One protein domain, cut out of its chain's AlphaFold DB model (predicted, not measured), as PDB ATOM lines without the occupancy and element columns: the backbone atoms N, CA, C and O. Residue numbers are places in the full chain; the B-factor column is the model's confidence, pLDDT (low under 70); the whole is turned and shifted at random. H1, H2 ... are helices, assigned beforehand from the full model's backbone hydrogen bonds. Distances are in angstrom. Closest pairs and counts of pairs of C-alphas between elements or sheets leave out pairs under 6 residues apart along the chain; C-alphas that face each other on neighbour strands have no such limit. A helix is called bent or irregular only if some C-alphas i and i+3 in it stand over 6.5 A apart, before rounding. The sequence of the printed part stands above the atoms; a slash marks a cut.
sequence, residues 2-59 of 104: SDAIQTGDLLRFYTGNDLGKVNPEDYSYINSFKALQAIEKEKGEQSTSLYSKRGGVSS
ATOM      1  N   SER A   2     -11.617   3.841  13.879       91.38
ATOM      2  CA  SER A   2     -12.802   4.011  13.004       91.38
ATOM      3  C   SER A   2     -13.461   5.394  13.092       91.38
ATOM      4  O   SER A   2     -13.760   6.001  12.070       91.38
ATOM      5  N   ASP A   3     -13.656   5.898  14.311       91.81
ATOM      6  CA  ASP A   3     -14.399   7.140  14.561       91.81
ATOM      7  C   ASP A   3     -13.764   8.367  13.882       91.81
ATOM      8  O   ASP A   3     -14.441   9.140  13.209       91.81
ATOM      9  N   ALA A   4     -12.434   8.481  13.938       89.25
ATOM     10  CA  ALA A   4     -11.692   9.559  13.283       89.25
ATOM     11  C   ALA A   4     -11.815   9.540  11.746       89.25
ATOM     12  O   ALA A   4     -11.809  10.593  11.114       89.25
ATOM     13  N   ILE A   5     -11.943   8.356  11.133       88.12
ATOM     14  CA  ILE A   5     -12.100   8.223   9.676       88.12
ATOM     15  C   ILE A   5     -13.468   8.746   9.233       88.12
ATOM     16  O   ILE A   5     -13.556   9.412   8.202       88.12
ATOM     17  N   GLN A   6     -14.513   8.469  10.015       87.44
ATOM     18  CA  GLN A   6     -15.887   8.871   9.707       87.44
ATOM     19  C   GLN A   6     -16.141  10.351  10.012       87.44
ATOM     20  O   GLN A   6     -16.655  11.069   9.160       87.44
ATOM     21  N   THR A   7     -15.747  10.825  11.194       89.38
ATOM     22  CA  THR A   7     -15.967  12.220  11.621       89.38
ATOM     23  C   THR A   7     -15.096  13.223  10.864       89.38
ATOM     24  O   THR A   7     -15.514  14.358  10.647       89.38
ATOM     25  N   GLY A   8     -13.901  12.806  10.435       90.56
ATOM     26  CA  GLY A   8     -12.968  13.635   9.673       90.56
ATOM     27  C   GLY A   8     -13.074  13.504   8.153       90.56
ATOM     28  O   GLY A   8     -12.311  14.171   7.458       90.56
ATOM     29  N   ASP A   9     -13.960  12.641   7.633       89.44
ATOM     30  CA  ASP A   9     -14.065  12.324   6.196       89.44
ATOM     31  C   ASP A   9     -12.684  12.054   5.553       89.44
ATOM     32  O   ASP A   9     -12.306  12.589   4.507       89.44
ATOM     33  N   LEU A  10     -11.862  11.245   6.232       90.25
ATOM     34  CA  LEU A  10     -10.449  11.084   5.869       90.25
ATOM     35  C   LEU A  10     -10.256  10.314   4.553       90.25
ATOM     36  O   LEU A  10      -9.225  10.465   3.895       90.25
ATOM     37  N   LEU A  11     -11.256   9.526   4.135       88.25
ATOM     38  CA  LEU A  11     -11.229   8.776   2.874       88.25
ATOM     39  C   LEU A  11     -11.168   9.691   1.645       88.25
ATOM     40  O   LEU A  11     -10.635   9.281   0.619       88.25
ATOM     41  N   ARG A  12     -11.633  10.943   1.746       86.44
ATOM     42  CA  ARG A  12     -11.558  11.922   0.653       86.44
ATOM     43  C   ARG A  12     -10.124  12.280   0.249       86.44
ATOM     44  O   ARG A  12      -9.898  12.672  -0.892       86.44
ATOM     45  N   PHE A  13      -9.167  12.142   1.164       88.44
ATOM     46  CA  PHE A  13      -7.752  12.462   0.937       88.44
ATOM     47  C   PHE A  13      -6.888  11.220   0.708       88.44
ATOM     48  O   PHE A  13      -5.689  11.335   0.456       88.44
ATOM     49  N   TYR A  14      -7.476  10.031   0.819       87.00
ATOM     50  CA  TYR A  14      -6.754   8.779   0.679       87.00
ATOM     51  C   TYR A  14      -6.551   8.437  -0.802       87.00
ATOM     52  O   TYR A  14      -7.511   8.222  -1.534       87.00
ATOM     53  N   THR A  15      -5.291   8.371  -1.237       82.88
ATOM     54  CA  THR A  15      -4.895   8.058  -2.625       82.88
ATOM     55  C   THR A  15      -4.133   6.735  -2.753       82.88
ATOM     56  O   THR A  15      -3.661   6.391  -3.830       82.88
ATOM     57  N   GLY A  16      -3.989   5.986  -1.655       80.38
ATOM     58  CA  GLY A  16      -3.129   4.801  -1.567       80.38
ATOM     59  C   GLY A  16      -3.765   3.490  -2.038       80.38
ATOM     60  O   GLY A  16      -3.349   2.434  -1.572       80.38
ATOM     61  N   ASN A  17      -4.811   3.522  -2.868       79.44
ATOM     62  CA  ASN A  17      -5.466   2.314  -3.369       79.44
ATOM     63  C   ASN A  17      -5.831   2.406  -4.856       79.44
ATOM     64  O   ASN A  17      -6.035   3.483  -5.405       79.44
ATOM     65  N   ASP A  18      -5.996   1.241  -5.479       80.25
ATOM     66  CA  ASP A  18      -6.475   1.106  -6.862       80.25
ATOM     67  C   ASP A  18      -8.008   1.253  -6.984       80.25
ATOM     68  O   ASP A  18      -8.592   0.942  -8.019       80.25
ATOM     69  N   LEU A  19      -8.692   1.692  -5.918       74.06
ATOM     70  CA  LEU A  19     -10.159   1.691  -5.820       74.06
ATOM     71  C   LEU A  19     -10.835   2.875  -6.532       74.06
ATOM     72  O   LEU A  19     -12.054   2.859  -6.689       74.06
ATOM     73  N   GLY A  20     -10.073   3.861  -7.016       80.75
ATOM     74  CA  GLY A  20     -10.613   5.033  -7.710       80.75
ATOM     75  C   GLY A  20     -11.558   5.882  -6.842       80.75
ATOM     76  O   GLY A  20     -11.917   5.529  -5.718       80.75
ATOM     77  N   LYS A  21     -11.974   7.047  -7.351       84.94
ATOM     78  CA  LYS A  21     -12.967   7.893  -6.673       84.94
ATOM     79  C   LYS A  21     -14.362   7.577  -7.206       84.94
ATOM     80  O   LYS A  21     -14.613   7.726  -8.396       84.94
ATOM     81  N   VAL A  22     -15.272   7.197  -6.313       86.75
ATOM     82  CA  VAL A  22     -16.684   6.968  -6.652       86.75
ATOM     83  C   VAL A  22     -17.393   8.311  -6.868       86.75
ATOM     84  O   VAL A  22     -17.220   9.248  -6.079       86.75
ATOM     85  N   ASN A  23     -18.210   8.398  -7.919       88.88
ATOM     86  CA  ASN A  23     -19.114   9.520  -8.165       88.88
ATOM     87  C   ASN A  23     -20.558   9.070  -7.893       88.88
ATOM     88  O   ASN A  23     -21.070   8.225  -8.621       88.88
ATOM     89  N   PRO A  24     -21.235   9.616  -6.869       87.50
ATOM     90  CA  PRO A  24     -22.604   9.217  -6.529       87.50
ATOM     91  C   PRO A  24     -23.614   9.415  -7.668       87.50
ATOM     92  O   PRO A  24     -24.538   8.619  -7.800       87.50
ATOM     93  N   GLU A  25     -23.409  10.435  -8.503       89.38
ATOM     94  CA  GLU A  25     -24.292  10.783  -9.628       89.38
ATOM     95  C   GLU A  25     -24.352   9.702 -10.720       89.38
ATOM     96  O   GLU A  25     -25.332   9.622 -11.460       89.38
ATOM     97  N   ASP A  26     -23.343   8.829 -10.792       88.06
ATOM     98  CA  ASP A  26     -23.311   7.723 -11.754       88.06
ATOM     99  C   ASP A  26     -24.297   6.599 -11.370       88.06
ATOM    100  O   ASP A  26     -24.585   5.705 -12.171       88.06
ATOM    101  N   TYR A  27     -24.855   6.640 -10.153       87.62
ATOM    102  CA  TYR A  27     -25.735   5.609  -9.617       87.62
ATOM    103  C   TYR A  27     -27.157   6.137  -9.441       87.62
ATOM    104  O   TYR A  27     -27.444   7.017  -8.635       87.62
ATOM    105  N   SER A  28     -28.099   5.525 -10.157       90.81
ATOM    106  CA  SER A  28     -29.526   5.811 -10.022       90.81
ATOM    107  C   SER A  28     -30.261   4.571  -9.545       90.81
ATOM    108  O   SER A  28     -30.248   3.558 -10.235       90.81
ATOM    109  N   TYR A  29     -30.967   4.643  -8.416       90.25
ATOM    110  CA  TYR A  29     -31.786   3.520  -7.941       90.25
ATOM    111  C   TYR A  29     -32.979   3.237  -8.859       90.25
ATOM    112  O   TYR A  29     -33.283   2.076  -9.123       90.25
ATOM    113  N   ILE A  30     -33.594   4.290  -9.410       93.75
ATOM    114  CA  ILE A  30     -34.748   4.190 -10.317       93.75
ATOM    115  C   ILE A  30     -34.342   3.532 -11.640       93.75
ATOM    116  O   ILE A  30     -35.043   2.659 -12.145       93.75
ATOM    117  N   ASN A  31     -33.184   3.914 -12.188       90.75
ATOM    118  CA  ASN A  31     -32.707   3.429 -13.487       90.75
ATOM    119  C   ASN A  31     -31.616   2.349 -13.380       90.75
ATOM    120  O   ASN A  31     -31.015   1.978 -14.391       90.75
ATOM    121  N   SER A  32     -31.377   1.826 -12.175       90.88
ATOM    122  CA  SER A  32     -30.293   0.885 -11.856       90.88
ATOM    123  C   SER A  32     -30.311  -0.337 -12.764       90.88
ATOM    124  O   SER A  32     -29.296  -0.695 -13.354       90.88
ATOM    125  N   PHE A  33     -31.485  -0.938 -12.959       91.56
ATOM    126  CA  PHE A  33     -31.622  -2.136 -13.779       91.56
ATOM    127  C   PHE A  33     -31.263  -1.898 -15.252       91.56
ATOM    128  O   PHE A  33     -30.663  -2.755 -15.899       91.56
ATOM    129  N   LYS A  34     -31.596  -0.721 -15.795       91.88
ATOM    130  CA  LYS A  34     -31.246  -0.356 -17.172       91.88
ATOM    131  C   LYS A  34     -29.738  -0.144 -17.316       91.88
ATOM    132  O   LYS A  34     -29.159  -0.614 -18.292       91.88
ATOM    133  N   ALA A  35     -29.115   0.520 -16.342       91.06
ATOM    134  CA  ALA A  35     -27.669   0.724 -16.310       91.06
ATOM    135  C   ALA A  35     -26.913  -0.610 -16.202       91.06
ATOM    136  O   ALA A  35     -26.008  -0.870 -16.989       91.06
ATOM    137  N   LEU A  36     -27.346  -1.503 -15.306       90.50
ATOM    138  CA  LEU A  36     -26.754  -2.834 -15.142       90.50
ATOM    139  C   LEU A  36     -26.844  -3.668 -16.424       90.50
ATOM    140  O   LEU A  36     -25.859  -4.281 -16.823       90.50
ATOM    141  N   GLN A  37     -27.988  -3.653 -17.113       90.31
ATOM    142  CA  GLN A  37     -28.120  -4.334 -18.404       90.31
ATOM    143  C   GLN A  37     -27.207  -3.747 -19.487       90.31
ATOM    144  O   GLN A  37     -26.742  -4.490 -20.349       90.31
ATOM    145  N   ALA A  38     -26.977  -2.432 -19.485       92.31
ATOM    146  CA  ALA A  38     -26.063  -1.798 -20.431       92.31
ATOM    147  C   ALA A  38     -24.614  -2.235 -20.174       92.31
ATOM    148  O   ALA A  38     -23.953  -2.676 -21.109       92.31
ATOM    149  N   ILE A  39     -24.174  -2.214 -18.910       91.31
ATOM    150  CA  ILE A  39     -22.841  -2.684 -18.498       91.31
ATOM    151  C   ILE A  39     -22.658  -4.163 -18.848       91.31
ATOM    152  O   ILE A  39     -21.620  -4.551 -19.372       91.31
ATOM    153  N   GLU A  40     -23.665  -5.002 -18.601       90.44
ATOM    154  CA  GLU A  40     -23.589  -6.428 -18.930       90.44
ATOM    155  C   GLU A  40     -23.390  -6.652 -20.438       90.44
ATOM    156  O   GLU A  40     -22.553  -7.459 -20.843       90.44
ATOM    157  N   LYS A  41     -24.109  -5.892 -21.275       90.25
ATOM    158  CA  LYS A  41     -23.962  -5.934 -22.738       90.25
ATOM    159  C   LYS A  41     -22.609  -5.410 -23.207       90.25
ATOM    160  O   LYS A  41     -22.037  -5.983 -24.124       90.25
ATOM    161  N   GLU A  42     -22.116  -4.337 -22.594       93.50
ATOM    162  CA  GLU A  42     -20.805  -3.755 -22.893       93.50
ATOM    163  C   GLU A  42     -19.672  -4.731 -22.555       93.50
ATOM    164  O   GLU A  42     -18.745  -4.903 -23.344       93.50
ATOM    165  N   LYS A  43     -19.766  -5.412 -21.408       91.25
ATOM    166  CA  LYS A  43     -18.750  -6.374 -20.968       91.25
ATOM    167  C   LYS A  43     -18.787  -7.677 -21.758       91.25
ATOM    168  O   LYS A  43     -17.730  -8.278 -21.936       91.25
ATOM    169  N   GLY A  44     -19.959  -8.124 -22.216       88.25
ATOM    170  CA  GLY A  44     -20.105  -9.326 -23.042       88.25
ATOM    171  C   GLY A  44     -19.369 -10.533 -22.448       88.25
ATOM    172  O   GLY A  44     -19.632 -10.940 -21.318       88.25
ATOM    173  N   GLU A  45     -18.395 -11.069 -23.185       84.94
ATOM    174  CA  GLU A  45     -17.575 -12.221 -22.770       84.94
ATOM    175  C   GLU A  45     -16.656 -11.941 -21.568       84.94
ATOM    176  O   GLU A  45     -16.261 -12.864 -20.861       84.94
ATOM    177  N   GLN A  46     -16.339 -10.672 -21.294       89.44
ATOM    178  CA  GLN A  46     -15.585 -10.244 -20.108       89.44
ATOM    179  C   GLN A  46     -16.493 -10.044 -18.885       89.44
ATOM    180  O   GLN A  46     -16.049  -9.558 -17.835       89.44
ATOM    181  N   SER A  47     -17.786 -10.368 -18.994       90.00
ATOM    182  CA  SER A  47     -18.679 -10.311 -17.849       90.00
ATOM    183  C   SER A  47     -18.284 -11.350 -16.801       90.00
ATOM    184  O   SER A  47     -18.145 -12.545 -17.056       90.00
ATOM    185  N   THR A  48     -18.139 -10.880 -15.567       90.31
ATOM    186  CA  THR A  48     -17.867 -11.720 -14.400       90.31
ATOM    187  C   THR A  48     -19.151 -12.192 -13.719       90.31
ATOM    188  O   THR A  48     -19.071 -12.861 -12.684       90.31
ATOM    189  N   SER A  49     -20.324 -11.841 -14.264       89.88
ATOM    190  CA  SER A  49     -21.619 -12.206 -13.696       89.88
ATOM    191  C   SER A  49     -21.845 -13.719 -13.778       89.88
ATOM    192  O   SER A  49     -21.440 -14.395 -14.726       89.88
ATOM    193  N   LEU A  50     -22.514 -14.277 -12.767       91.00
ATOM    194  CA  LEU A  50     -22.859 -15.699 -12.755       91.00
ATOM    195  C   LEU A  50     -23.825 -16.053 -13.896       91.00
ATOM    196  O   LEU A  50     -23.737 -17.139 -14.457       91.00
ATOM    197  N   TYR A  51     -24.695 -15.116 -14.276       90.75
ATOM    198  CA  TYR A  51     -25.609 -15.252 -15.408       90.75
ATOM    199  C   TYR A  51     -24.859 -15.439 -16.737       90.75
ATOM    200  O   TYR A  51     -25.150 -16.378 -17.481       90.75
ATOM    201  N   SER A  52     -23.836 -14.616 -16.997       89.88
ATOM    202  CA  SER A  52     -23.003 -14.730 -18.201       89.88
ATOM    203  C   SER A  52     -22.151 -15.995 -18.206       89.88
ATOM    204  O   SER A  52     -22.103 -16.700 -19.212       89.88
ATOM    205  N   LYS A  53     -21.579 -16.378 -17.057       90.06
ATOM    206  CA  LYS A  53     -20.843 -17.651 -16.921       90.06
ATOM    207  C   LYS A  53     -21.699 -18.885 -17.218       90.06
ATOM    208  O   LYS A  53     -21.159 -19.924 -17.579       90.06
ATOM    209  N   ARG A  54     -23.023 -18.779 -17.071       92.38
ATOM    210  CA  ARG A  54     -23.988 -19.850 -17.362       92.38
ATOM    211  C   ARG A  54     -24.615 -19.743 -18.752       92.38
ATOM    212  O   ARG A  54     -25.648 -20.357 -18.994       92.38
ATOM    213  N   GLY A  55     -24.025 -18.960 -19.655       89.06
ATOM    214  CA  GLY A  55     -24.518 -18.822 -21.026       89.06
ATOM    215  C   GLY A  55     -25.884 -18.137 -21.112       89.06
ATOM    216  O   GLY A  55     -26.689 -18.486 -21.967       89.06
ATOM    217  N   GLY A  56     -26.172 -17.197 -20.205       87.38
ATOM    218  CA  GLY A  56     -27.440 -16.465 -20.195       87.38
ATOM    219  C   GLY A  56     -28.595 -17.213 -19.520       87.38
ATOM    220  O   GLY A  56     -29.763 -16.916 -19.780       87.38
ATOM    221  N   VAL A  57     -28.291 -18.170 -18.638       90.69
ATOM    222  CA  VAL A  57     -29.292 -18.952 -17.897       90.69
ATOM    223  C   VAL A  57     -29.312 -18.566 -16.415       90.69
ATOM    224  O   VAL A  57     -28.288 -18.548 -15.728       90.69
ATOM    225  N   SER A  58     -30.511 -18.280 -15.901       91.81
ATOM    226  CA  SER A  58     -30.742 -17.933 -14.491       91.81
ATOM    227  C   SER A  58     -30.457 -19.106 -13.549       91.81
ATOM    228  O   SER A  58     -30.822 -20.236 -13.857       91.81
ATOM    229  N   SER A  59     -29.859 -18.841 -12.381       92.62
ATOM    230  CA  SER A  59     -29.533 -19.812 -11.312       92.62
ATOM    231  C   SER A  59     -30.712 -20.243 -10.450       92.62
ATOM    232  O   SER A  59     -30.518 -20.701  -9.327       92.62
TER     233      SER A  59
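What this domain is: This is residues 2 to 59 of the 104 residues of a protein of Streptococcus sp. DD04 (UniProt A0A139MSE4). An open, strung-out chain has the long helix H3 at one end, with the short helix H4 near it, and two small helices, H1 and H2, at the far end. The winding stretch of residues 14 to 31, with no named element, joins these two ends. The printed part has 58 residues with four named helices, H1, H2, H3 and H4 along the chain, and no named strand; its class is all helix. It is extended, with a radius of gyration of the C-alphas of 16.8 A, and elongated, spanning 46 by 26 by 21 A.

Where its parts are: Find C-alpha 32 at (-30.293, 0.885, -11.856); from there H3, residues 32 to 46, runs 20.2 A to C-alpha 46 at (-15.585, -10.244, -20.108). H3 is irregular: C-alphas 42 and 45 are 9.1 A apart. Beyond it look for H4, residues 50 to 53. Go back to C-alpha 2 at (-12.802, 4.011, 13.004) for H1, residues 2 to 7, and on to H2, residues 10 to 13.

How they stand to each other: Start at H3, which is close to but not clearly touching H4; their closest C-alphas, of Glu 45 and Ser 52, are 7.5 A apart. H2 and H3 are apart. H1 and H2 are close but not clearly touching, with their closest C-alphas, of Ile 5 and Leu 11, 6.9 A apart. H1 is apart from H3 and H4, and H2 is apart from H4. In the backbone, every O i to N i+4 pair of H1 is within hydrogen-bond range, as are 9 of 11 in H3; H2 and H4 are too short for such a pair.

The domain as a whole: The two C-alphas farthest apart, of Ala 4 and Gly 55, are 46.3 A from each other. The link from H2 to H3 is long, at 18 residues; those from H1 to H2 and from H3 to H4 are tight. Residues 2 to 10, 13 to 20 and 28 to 34 stand free. The printed part has no cut, and no printed residue is under 70 in pLDDT.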